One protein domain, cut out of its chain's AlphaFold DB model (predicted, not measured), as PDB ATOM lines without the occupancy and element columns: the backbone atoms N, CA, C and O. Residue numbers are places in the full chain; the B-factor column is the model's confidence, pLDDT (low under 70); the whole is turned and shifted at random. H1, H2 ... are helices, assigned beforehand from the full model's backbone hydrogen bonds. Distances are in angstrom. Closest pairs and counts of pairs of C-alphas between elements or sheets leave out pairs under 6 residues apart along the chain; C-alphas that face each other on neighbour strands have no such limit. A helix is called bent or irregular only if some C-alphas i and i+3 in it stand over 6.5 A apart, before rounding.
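AT A GLANCE: This is residues 3 to 78 of the 411 residues of the protein "FAD-binding protein" of Actinomyces sp. (UniProt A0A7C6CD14). A loose, elongated chain of helices, with a V at one end made by the long helix H3 and the short helix H2, which meet near the beginning of H3, and with H4 reaching away toward the other end, the small helix H1 near it. The long unnamed stretch of residues 8 to 22 leads from H1 to H2. The printed part has 76 residues with four named helices, H1, H2, H3 and H4 in chain order, and no named strand; the class is all helix. The radius of gyration of the C-alphas is 14.2 A, and the spans are 47 by 24 by 19 A.

IN THESE COORDINATES: H3, residues 36 to 55, is the longest helix at 27.7 A, from C-alpha 36 at (-30.612, 23.891, 37.550) to C-alpha 55 at (-24.335, 10.494, 60.913). It is neither bent nor irregular, but only just: C-alphas 38 and 41 are 6.2 A apart. H2 is residues 23 to 30, 10.8 A. H4, residues 63 to 77, measures 21.5 A and ends with C-alpha 77 at (-3.345, -3.493, 55.310). H1, residues 3 to 7, 8.7 A, is irregular: C-alphas 3 and 6 are 7.2 A apart.

HOW THE PARTS SIT: H3 touches H2 with residues 38 to 43 alone; the closest C-alphas, of Trp 28 and Ala 39, are 4.8 A apart. They run opposite ways at a steep tilt of 59 degrees. H2 and H4 are close but not clearly touching, the closest C-alphas, of Ile 23 and Leu 63, being 7.8 A apart; their tilt is a shallow 30 degrees, opposite ways. H1 and H4 are near each other, with 8 pairs of C-alphas within 10 A. H3 is apart from H1 and from H4. Every O i to N i+4 pair is within hydrogen-bond range in H4, against 14 of 16 in H3, 3 of 4 in H2 and 0 of 1 in H1, where 1 of 2 O i to N i+3 pairs is.

THE WHOLE: The C-alphas farthest apart, of Lys 34 and Ala 78, are 47.6 A apart. The printed part has no cut. The link from H1 to H2 is long, H2 to H3 tight, and H3 to H4 short. The mean pLDDT of the printed part is 84.8, and residues 11 to 17 are under 70.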
ATOM      1  N   LYS A   3      -5.264   5.954  62.997       90.50
ATOM      2  CA  LYS A   3      -4.262   6.928  63.466       90.50
ATOM      3  C   LYS A   3      -3.490   7.642  62.346       90.50
ATOM      4  O   LYS A   3      -2.898   8.680  62.595       90.50
ATOM      5  N   TRP A   4      -3.516   7.111  61.121       90.44
ATOM      6  CA  TRP A   4      -2.838   7.679  59.954       90.44
ATOM      7  C   TRP A   4      -3.734   8.592  59.102       90.44
ATOM      8  O   TRP A   4      -3.299   9.102  58.078       90.44
ATOM      9  N   ARG A   5      -4.996   8.836  59.485       87.12
ATOM     10  CA  ARG A   5      -5.843   9.829  58.792       87.12
ATOM     11  C   ARG A   5      -5.217  11.241  58.740       87.12
ATOM     12  O   ARG A   5      -5.351  11.856  57.682       87.12
ATOM     13  N   PRO A   6      -4.543  11.748  59.796       88.56
ATOM     14  CA  PRO A   6      -3.970  13.097  59.794       88.56
ATOM     15  C   PRO A   6      -2.792  13.295  58.836       88.56
ATOM     16  O   PRO A   6      -2.507  14.429  58.479       88.56
ATOM     17  N   VAL A   7      -2.116  12.218  58.414       86.00
ATOM     18  CA  VAL A   7      -0.985  12.327  57.475       86.00
ATOM     19  C   VAL A   7      -1.441  12.449  56.019       86.00
ATOM     20  O   VAL A   7      -0.645  12.794  55.151       86.00
ATOM     21  N   LEU A   8      -2.720  12.177  55.731       84.62
ATOM     22  CA  LEU A   8      -3.281  12.375  54.401       84.62
ATOM     23  C   LEU A   8      -3.588  13.860  54.198       84.62
ATOM     24  O   LEU A   8      -4.425  14.428  54.904       84.62
ATOM     25  N   ARG A   9      -2.941  14.468  53.201       79.56
ATOM     26  CA  ARG A   9      -3.221  15.847  52.797       79.56
ATOM     27  C   ARG A   9      -4.666  15.958  52.305       79.56
ATOM     28  O   ARG A   9      -5.096  15.179  51.456       79.56
ATOM     29  N   LYS A  10      -5.400  16.921  52.858       72.88
ATOM     30  CA  LYS A  10      -6.780  17.219  52.460       72.88
ATOM     31  C   LYS A  10      -6.812  17.913  51.102       72.88
ATOM     32  O   LYS A  10      -5.852  18.589  50.725       72.88
ATOM     33  N   SER A  11      -7.918  17.752  50.382       68.00
ATOM     34  CA  SER A  11      -8.177  18.534  49.172       68.00
ATOM     35  C   SER A  11      -8.214  20.041  49.466       68.00
ATOM     36  O   SER A  11      -8.720  20.456  50.503       68.00
ATOM     37  N   SER A  12      -7.716  20.852  48.530       57.81
ATOM     38  CA  SER A  12      -7.829  22.318  48.556       57.81
ATOM     39  C   SER A  12      -9.242  22.826  48.241       57.81
ATOM     40  O   SER A  12      -9.560  23.975  48.531       57.81
ATOM     41  N   LEU A  13     -10.107  21.982  47.664       56.66
ATOM     42  CA  LEU A  13     -11.519  22.284  47.431       56.66
ATOM     43  C   LEU A  13     -12.319  21.991  48.705       56.66
ATOM     44  O   LEU A  13     -12.974  20.951  48.817       56.66
ATOM     45  N   GLU A  14     -12.263  22.896  49.678       52.72
ATOM     46  CA  GLU A  14     -13.109  22.806  50.867       52.72
ATOM     47  C   GLU A  14     -14.530  23.277  50.535       52.72
ATOM     48  O   GLU A  14     -14.789  24.448  50.256       52.72
ATOM     49  N   ALA A  15     -15.480  22.342  50.542       59.03
ATOM     50  CA  ALA A  15     -16.894  22.675  50.479       59.03
ATOM     51  C   ALA A  15     -17.404  23.047  51.885       59.03
ATOM     52  O   ALA A  15     -17.012  22.404  52.861       59.03
ATOM     53  N   PRO A  16     -18.340  24.009  52.010       59.03
ATOM     54  CA  PRO A  16     -18.887  24.428  53.307       59.03
ATOM     55  C   PRO A  16     -19.635  23.302  54.039       59.03
ATOM     56  O   PRO A  16     -19.872  23.385  55.242       59.03
ATOM     57  N   VAL A  17     -20.009  22.241  53.319       66.88
ATOM     58  CA  VAL A  17     -20.579  21.008  53.863       66.88
ATOM     59  C   VAL A  17     -19.821  19.830  53.251       66.88
ATOM     60  O   VAL A  17     -19.536  19.877  52.053       66.88
ATOM     61  N   PRO A  18     -19.531  18.752  54.004       70.38
ATOM     62  CA  PRO A  18     -18.895  17.561  53.455       70.38
ATOM     63  C   PRO A  18     -19.693  17.020  52.275       70.38
ATOM     64  O   PRO A  18     -20.838  16.596  52.423       70.38
ATOM     65  N   MET A  19     -19.092  17.058  51.089       79.81
ATOM     66  CA  MET A  19     -19.705  16.556  49.870       79.81
ATOM     67  C   MET A  19     -18.634  15.935  48.965       79.81
ATOM     68  O   MET A  19     -17.742  16.640  48.498       79.81
ATOM     69  N   PRO A  20     -18.691  14.618  48.687       82.69
ATOM     70  CA  PRO A  20     -17.735  13.961  47.800       82.69
ATOM     71  C   PRO A  20     -18.056  14.308  46.335       82.69
ATOM     72  O   PRO A  20     -18.757  13.568  45.639       82.69
ATOM     73  N   ILE A  21     -17.576  15.467  45.881       83.56
ATOM     74  CA  ILE A  21     -17.792  15.988  44.524       83.56
ATOM     75  C   ILE A  21     -16.953  15.190  43.529       83.56
ATOM     76  O   ILE A  21     -15.744  15.042  43.688       83.56
ATOM     77  N   THR A  22     -17.579  14.696  42.464       86.50
ATOM     78  CA  THR A  22     -16.858  14.128  41.314       86.50
ATOM     79  C   THR A  22     -16.712  15.156  40.195       86.50
ATOM     80  O   THR A  22     -17.466  16.125  40.135       86.50
ATOM     81  N   ILE A  23     -15.813  14.913  39.236       82.69
ATOM     82  CA  ILE A  23     -15.652  15.770  38.041       82.69
ATOM     83  C   ILE A  23     -16.979  15.938  37.280       82.69
ATOM     84  O   ILE A  23     -17.283  17.017  36.770       82.69
ATOM     85  N   ARG A  24     -17.809  14.885  37.232       85.44
ATOM     86  CA  ARG A  24     -19.143  14.950  36.621       85.44
ATOM     87  C   ARG A  24     -20.060  15.921  37.364       85.44
ATOM     88  O   ARG A  24     -20.814  16.639  36.715       85.44
ATOM     89  N   ASP A  25     -20.014  15.924  38.692       85.81
ATOM     90  CA  ASP A  25     -20.813  16.847  39.502       85.81
ATOM     91  C   ASP A  25     -20.305  18.282  39.318       85.81
ATOM     92  O   ASP A  25     -21.106  19.178  39.071       85.81
ATOM     93  N   TYR A  26     -18.980  18.474  39.322       83.38
ATOM     94  CA  TYR A  26     -18.336  19.774  39.121       83.38
ATOM     95  C   TYR A  26     -18.792  20.461  37.826       83.38
ATOM     96  O   TYR A  26     -19.122  21.647  37.845       83.38
ATOM     97  N   ARG A  27     -18.905  19.723  36.711       86.12
ATOM     98  CA  ARG A  27     -19.453  20.260  35.451       86.12
ATOM     99  C   ARG A  27     -20.837  20.887  35.644       86.12
ATOM    100  O   ARG A  27     -21.069  22.014  35.218       86.12
ATOM    101  N   TRP A  28     -21.765  20.158  36.260       86.81
ATOM    102  CA  TRP A  28     -23.139  20.639  36.417       86.81
ATOM    103  C   TRP A  28     -23.255  21.729  37.476       86.81
ATOM    104  O   TRP A  28     -24.063  22.636  37.314       86.81
ATOM    105  N   MET A  29     -22.424  21.682  38.517       83.12
ATOM    106  CA  MET A  29     -22.353  22.738  39.527       83.12
ATOM    107  C   MET A  29     -21.921  24.079  38.920       83.12
ATOM    108  O   MET A  29     -22.541  25.093  39.217       83.12
ATOM    109  N   ASN A  30     -20.944  24.091  38.006       81.06
ATOM    110  CA  ASN A  30     -20.546  25.318  37.297       81.06
ATOM    111  C   ASN A  30     -21.676  25.912  36.444       81.06
ATOM    112  O   ASN A  30     -21.782  27.128  36.305       81.06
ATOM    113  N   LEU A  31     -22.553  25.058  35.912       84.38
ATOM    114  CA  LEU A  31     -23.711  25.457  35.115       84.38
ATOM    115  C   LEU A  31     -24.988  25.603  35.953       84.38
ATOM    116  O   LEU A  31     -26.069  25.658  35.378       84.38
ATOM    117  N   MET A  32     -24.922  25.670  37.287       85.50
ATOM    118  CA  MET A  32     -26.120  25.595  38.138       85.50
ATOM    119  C   MET A  32     -27.189  26.656  37.836       85.50
ATOM    120  O   MET A  32     -28.377  26.361  37.943       85.50
ATOM    121  N   ALA A  33     -26.793  27.866  37.421       83.94
ATOM    122  CA  ALA A  33     -27.736  28.925  37.060       83.94
ATOM    123  C   ALA A  33     -28.377  28.707  35.678       83.94
ATOM    124  O   ALA A  33     -29.502  29.146  35.439       83.94
ATOM    125  N   LYS A  34     -27.681  28.015  34.768       88.00
ATOM    126  CA  LYS A  34     -28.152  27.724  33.407       88.00
ATOM    127  C   LYS A  34     -28.905  26.396  33.343       88.00
ATOM    128  O   LYS A  34     -29.953  26.328  32.713       88.00
ATOM    129  N   GLU A  35     -28.445  25.368  34.044       87.06
ATOM    130  CA  GLU A  35     -28.954  23.991  34.038       87.06
ATOM    131  C   GLU A  35     -29.360  23.512  35.454       87.06
ATOM    132  O   GLU A  35     -28.888  22.465  35.923       87.06
ATOM    133  N   PRO A  36     -30.266  24.219  36.164       87.19
ATOM    134  CA  PRO A  36     -30.612  23.891  37.550       87.19
ATOM    135  C   PRO A  36     -31.208  22.485  37.699       87.19
ATOM    136  O   PRO A  36     -30.933  21.802  38.683       87.19
ATOM    137  N   ALA A  37     -31.949  22.006  36.694       88.31
ATOM    138  CA  ALA A  37     -32.551  20.672  36.692       88.31
ATOM    139  C   ALA A  37     -31.513  19.532  36.717       88.31
ATOM    140  O   ALA A  37     -31.813  18.443  37.202       88.31
ATOM    141  N   LYS A  38     -30.291  19.769  36.219       86.38
ATOM    142  CA  LYS A  38     -29.187  18.795  36.270       86.38
ATOM    143  C   LYS A  38     -28.297  19.008  37.492       86.38
ATOM    144  O   LYS A  38     -27.847  18.034  38.093       86.38
ATOM    145  N   ALA A  39     -28.061  20.265  37.869       85.88
ATOM    146  CA  ALA A  39     -27.193  20.624  38.986       85.88
ATOM    147  C   ALA A  39     -27.809  20.283  40.351       85.88
ATOM    148  O   ALA A  39     -27.153  19.663  41.188       85.88
ATOM    149  N   PHE A  40     -29.075  20.645  40.573       88.00
ATOM    150  CA  PHE A  40     -29.716  20.530  41.882       88.00
ATOM    151  C   PHE A  40     -29.795  19.080  42.393       88.00
ATOM    152  O   PHE A  40     -29.345  18.835  43.515       88.00
ATOM    153  N   PRO A  41     -30.234  18.080  41.596       88.88
ATOM    154  CA  PRO A  41     -30.235  16.690  42.051       88.88
ATOM    155  C   PRO A  41     -28.833  16.160  42.373       88.88
ATOM    156  O   PRO A  41     -28.670  15.378  43.309       88.88
ATOM    157  N   ALA A  42     -27.811  16.589  41.620       86.06
ATOM    158  CA  ALA A  42     -26.428  16.194  41.869       86.06
ATOM    159  C   ALA A  42     -25.930  16.749  43.212       86.06
ATOM    160  O   ALA A  42     -25.429  15.986  44.038       86.06
ATOM    161  N   VAL A  43     -26.139  18.045  43.470       86.38
ATOM    162  CA  VAL A  43     -25.757  18.693  44.736       86.38
ATOM    163  C   VAL A  43     -26.476  18.050  45.921       86.38
ATOM    164  O   VAL A  43     -25.815  17.619  46.863       86.38
ATOM    165  N   VAL A  44     -27.806  17.898  45.853       88.00
ATOM    166  CA  VAL A  44     -28.604  17.272  46.924       88.00
ATOM    167  C   VAL A  44     -28.111  15.858  47.221       88.00
ATOM    168  O   VAL A  44     -27.911  15.502  48.382       88.00
ATOM    169  N   LYS A  45     -27.840  15.060  46.181       88.94
ATOM    170  CA  LYS A  45     -27.279  13.716  46.342       88.94
ATOM    171  C   LYS A  45     -25.938  13.744  47.077       88.94
ATOM    172  O   LYS A  45     -25.734  12.920  47.966       88.94
ATOM    173  N   ARG A  46     -25.019  14.652  46.727       89.38
ATOM    174  CA  ARG A  46     -23.684  14.714  47.354       89.38
ATOM    175  C   ARG A  46     -23.722  15.220  48.787       89.38
ATOM    176  O   ARG A  46     -23.050  14.633  49.630       89.38
ATOM    177  N   VAL A  47     -24.546  16.224  49.072       86.69
ATOM    178  CA  VAL A  47     -24.785  16.694  50.443       86.69
ATOM    179  C   VAL A  47     -25.388  15.571  51.287       86.69
ATOM    180  O   VAL A  47     -24.874  15.268  52.359       86.69
ATOM    181  N   GLY A  48     -26.416  14.881  50.778       89.00
ATOM    182  CA  GLY A  48     -27.024  13.741  51.464       89.00
ATOM    183  C   GLY A  48     -26.034  12.603  51.729       89.00
ATOM    184  O   GLY A  48     -26.028  12.034  52.817       89.00
ATOM    185  N   GLN A  49     -25.146  12.303  50.775       87.81
ATOM    186  CA  GLN A  49     -24.079  11.314  50.957       87.81
ATOM    187  C   GLN A  49     -23.082  11.717  52.046       87.81
ATOM    188  O   GLN A  49     -22.743  10.885  52.886       87.81
ATOM    189  N   GLY A  50     -22.604  12.962  52.036       86.62
ATOM    190  CA  GLY A  50     -21.616  13.419  53.009       86.62
ATOM    191  C   GLY A  50     -22.194  13.561  54.415       86.62
ATOM    192  O   GLY A  50     -21.675  12.953  55.348       86.62
ATOM    193  N   VAL A  51     -23.318  14.272  54.564       87.38
ATOM    194  CA  VAL A  51     -24.001  14.446  55.858       87.38
ATOM    195  C   VAL A  51     -24.508  13.112  56.404       87.38
ATOM    196  O   VAL A  51     -24.277  12.795  57.570       87.38
ATOM    197  N   GLY A  52     -25.140  12.291  55.560       87.75
ATOM    198  CA  GLY A  52     -25.578  10.951  55.946       87.75
ATOM    199  C   GLY A  52     -24.405  10.062  56.356       87.75
ATOM    200  O   GLY A  52     -24.502   9.338  57.338       87.75
ATOM    201  N   GLY A  53     -23.265  10.156  55.664       86.38
ATOM    202  CA  GLY A  53     -22.029   9.487  56.064       86.38
ATOM    203  C   GLY A  53     -21.598   9.858  57.476       86.38
ATOM    204  O   GLY A  53     -21.402   8.964  58.300       86.38
ATOM    205  N   MET A  54     -21.530  11.158  57.774       85.75
ATOM    206  CA  MET A  54     -21.143  11.645  59.098       85.75
ATOM    207  C   MET A  54     -22.062  11.128  60.205       85.75
ATOM    208  O   MET A  54     -21.568  10.734  61.259       85.75
ATOM    209  N   ALA A  55     -23.374  11.047  59.955       87.81
ATOM    210  CA  ALA A  55     -24.335  10.494  60.913       87.81
ATOM    211  C   ALA A  55     -24.049   9.021  61.279       87.81
ATOM    212  O   ALA A  55     -24.399   8.577  62.368       87.81
ATOM    213  N   PHE A  56     -23.366   8.276  60.404       88.56
ATOM    214  CA  PHE A  56     -22.900   6.906  60.649       88.56
ATOM    215  C   PHE A  56     -21.396   6.819  60.973       88.56
ATOM    216  O   PHE A  56     -20.807   5.743  60.860       88.56
ATOM    217  N   GLY A  57     -20.749   7.937  61.324       83.50
ATOM    218  CA  GLY A  57     -19.311   7.989  61.614       83.50
ATOM    219  C   GLY A  57     -18.419   7.714  60.397       83.50
ATOM    220  O   GLY A  57     -17.284   7.264  60.550       83.50
ATOM    221  N   ARG A  58     -18.930   7.929  59.177       85.75
ATOM    222  CA  ARG A  58     -18.216   7.712  57.913       85.75
ATOM    223  C   ARG A  58     -17.865   9.036  57.252       85.75
ATOM    224  O   ARG A  58     -18.732   9.855  56.966       85.75
ATOM    225  N   GLU A  59     -16.594   9.196  56.922       85.00
ATOM    226  CA  GLU A  59     -16.103  10.305  56.113       85.00
ATOM    227  C   GLU A  59     -15.955   9.835  54.660       85.00
ATOM    228  O   GLU A  59     -15.187   8.914  54.374       85.00
ATOM    229  N   TYR A  60     -16.712  10.439  53.742       86.38
ATOM    230  CA  TYR A  60     -16.584  10.162  52.313       86.38
ATOM    231  C   TYR A  60     -15.709  11.216  51.648       86.38
ATOM    232  O   TYR A  60     -16.010  12.405  51.702       86.38
ATOM    233  N   VAL A  61     -14.675  10.752  50.955       85.56
ATOM    234  CA  VAL A  61     -13.775  11.582  50.148       85.56
ATOM    235  C   VAL A  61     -13.906  11.216  48.669       85.56
ATOM    236  O   VAL A  61     -14.358  10.120  48.328       85.56
ATOM    237  N   ALA A  62     -13.529  12.133  47.779       87.25
ATOM    238  CA  ALA A  62     -13.557  11.950  46.326       87.25
ATOM    239  C   ALA A  62     -12.235  12.408  45.685       87.25
ATOM    240  O   ALA A  62     -11.330  12.878  46.376       87.25
ATOM    241  N   LEU A  63     -12.134  12.278  44.357       87.25
ATOM    242  CA  LEU A  63     -11.005  12.768  43.554       87.25
ATOM    243  C   LEU A  63      -9.653  12.205  44.048       87.25
ATOM    244  O   LEU A  63      -9.565  11.028  44.404       87.25
ATOM    245  N   GLY A  64      -8.598  13.026  44.043       87.75
ATOM    246  CA  GLY A  64      -7.247  12.618  44.432       87.75
ATOM    247  C   GLY A  64      -7.147  12.115  45.874       87.75
ATOM    248  O   GLY A  64      -6.419  11.159  46.126       87.75
ATOM    249  N   GLU A  65      -7.928  12.675  46.806       88.38
ATOM    250  CA  GLU A  65      -7.919  12.243  48.212       88.38
ATOM    251  C   GLU A  65      -8.454  10.813  48.368       88.38
ATOM    252  O   GLU A  65      -7.886  10.014  49.112       88.38
ATOM    253  N   ALA A  66      -9.492  10.444  47.605       90.19
ATOM    254  CA  ALA A  66     -10.004   9.073  47.591       90.19
ATOM    255  C   ALA A  66      -8.998   8.077  47.006       90.19
ATOM    256  O   ALA A  66      -8.841   6.979  47.544       90.19
ATOM    257  N   LEU A  67      -8.306   8.457  45.929       92.50
ATOM    258  CA  LEU A  67      -7.285   7.614  45.313       92.50
ATOM    259  C   LEU A  67      -6.095   7.405  46.258       92.50
ATOM    260  O   LEU A  67      -5.757   6.264  46.572       92.50
ATOM    261  N   ALA A  68      -5.499   8.491  46.754       92.19
ATOM    262  CA  ALA A  68      -4.355   8.443  47.660       92.19
ATOM    263  C   ALA A  68      -4.706   7.726  48.972       92.19
ATOM    264  O   ALA A  68      -3.980   6.834  49.412       92.19
ATOM    265  N   GLY A  69      -5.868   8.039  49.558       92.44
ATOM    266  CA  GLY A  69      -6.371   7.363  50.749       92.44
ATOM    267  C   GLY A  69      -6.617   5.868  50.524       92.44
ATOM    268  O   GLY A  69      -6.297   5.056  51.392       92.44
ATOM    269  N   GLY A  70      -7.131   5.483  49.353       94.00
ATOM    270  CA  GLY A  70      -7.336   4.086  48.968       94.00
ATOM    271  C   GLY A  70      -6.028   3.302  48.832       94.00
ATOM    272  O   GLY A  70      -5.902   2.220  49.414       94.00
ATOM    273  N   LEU A  71      -5.041   3.861  48.125       94.94
ATOM    274  CA  LEU A  71      -3.711   3.260  47.965       94.94
ATOM    275  C   LEU A  71      -2.998   3.123  49.312       94.94
ATOM    276  O   LEU A  71      -2.510   2.045  49.650       94.94
ATOM    277  N   PHE A  72      -3.017   4.176  50.131       94.88
ATOM    278  CA  PHE A  72      -2.374   4.161  51.443       94.88
ATOM    279  C   PHE A  72      -3.054   3.188  52.420       94.88
ATOM    280  O   PHE A  72      -2.386   2.489  53.182       94.88
ATOM    281  N   ALA A  73      -4.381   3.038  52.348       94.44
ATOM    282  CA  ALA A  73      -5.080   1.977  53.071       94.44
ATOM    283  C   ALA A  73      -4.644   0.569  52.618       94.44
ATOM    284  O   ALA A  73      -4.663  -0.366  53.420       94.44
ATOM    285  N   GLY A  74      -4.261   0.397  51.349       95.94
ATOM    286  CA  GLY A  74      -3.622  -0.819  50.839       95.94
ATOM    287  C   GLY A  74      -2.272  -1.087  51.506       95.94
ATOM    288  O   GLY A  74      -2.091  -2.167  52.063       95.94
ATOM    289  N   VAL A  75      -1.383  -0.085  51.536       95.88
ATOM    290  CA  VAL A  75      -0.056  -0.152  52.186       95.88
ATOM    291  C   VAL A  75      -0.174  -0.581  53.652       95.88
ATOM    292  O   VAL A  75       0.476  -1.537  54.072       95.88
ATOM    293  N   ILE A  76      -1.070   0.064  54.410       95.69
ATOM    294  CA  ILE A  76      -1.303  -0.252  55.828       95.69
ATOM    295  C   ILE A  76      -1.799  -1.693  56.004       95.69
ATOM    296  O   ILE A  76      -1.298  -2.411  56.865       95.69
ATOM    297  N   ARG A  77      -2.783  -2.132  55.205       96.81
ATOM    298  CA  ARG A  77      -3.345  -3.493  55.310       96.81
ATOM    299  C   ARG A  77      -2.345  -4.578  54.929       96.81
ATOM    300  O   ARG A  77      -2.407  -5.662  55.494       96.81
ATOM    301  N   ALA A  78      -1.447  -4.287  53.993       97.50
ATOM    302  CA  ALA A  78      -0.381  -5.195  53.592       97.50
ATOM    303  C   ALA A  78       0.773  -5.261  54.611       97.50
ATOM    304  O   ALA A  78       1.671  -6.080  54.445       97.50
TER     305      ALA A  78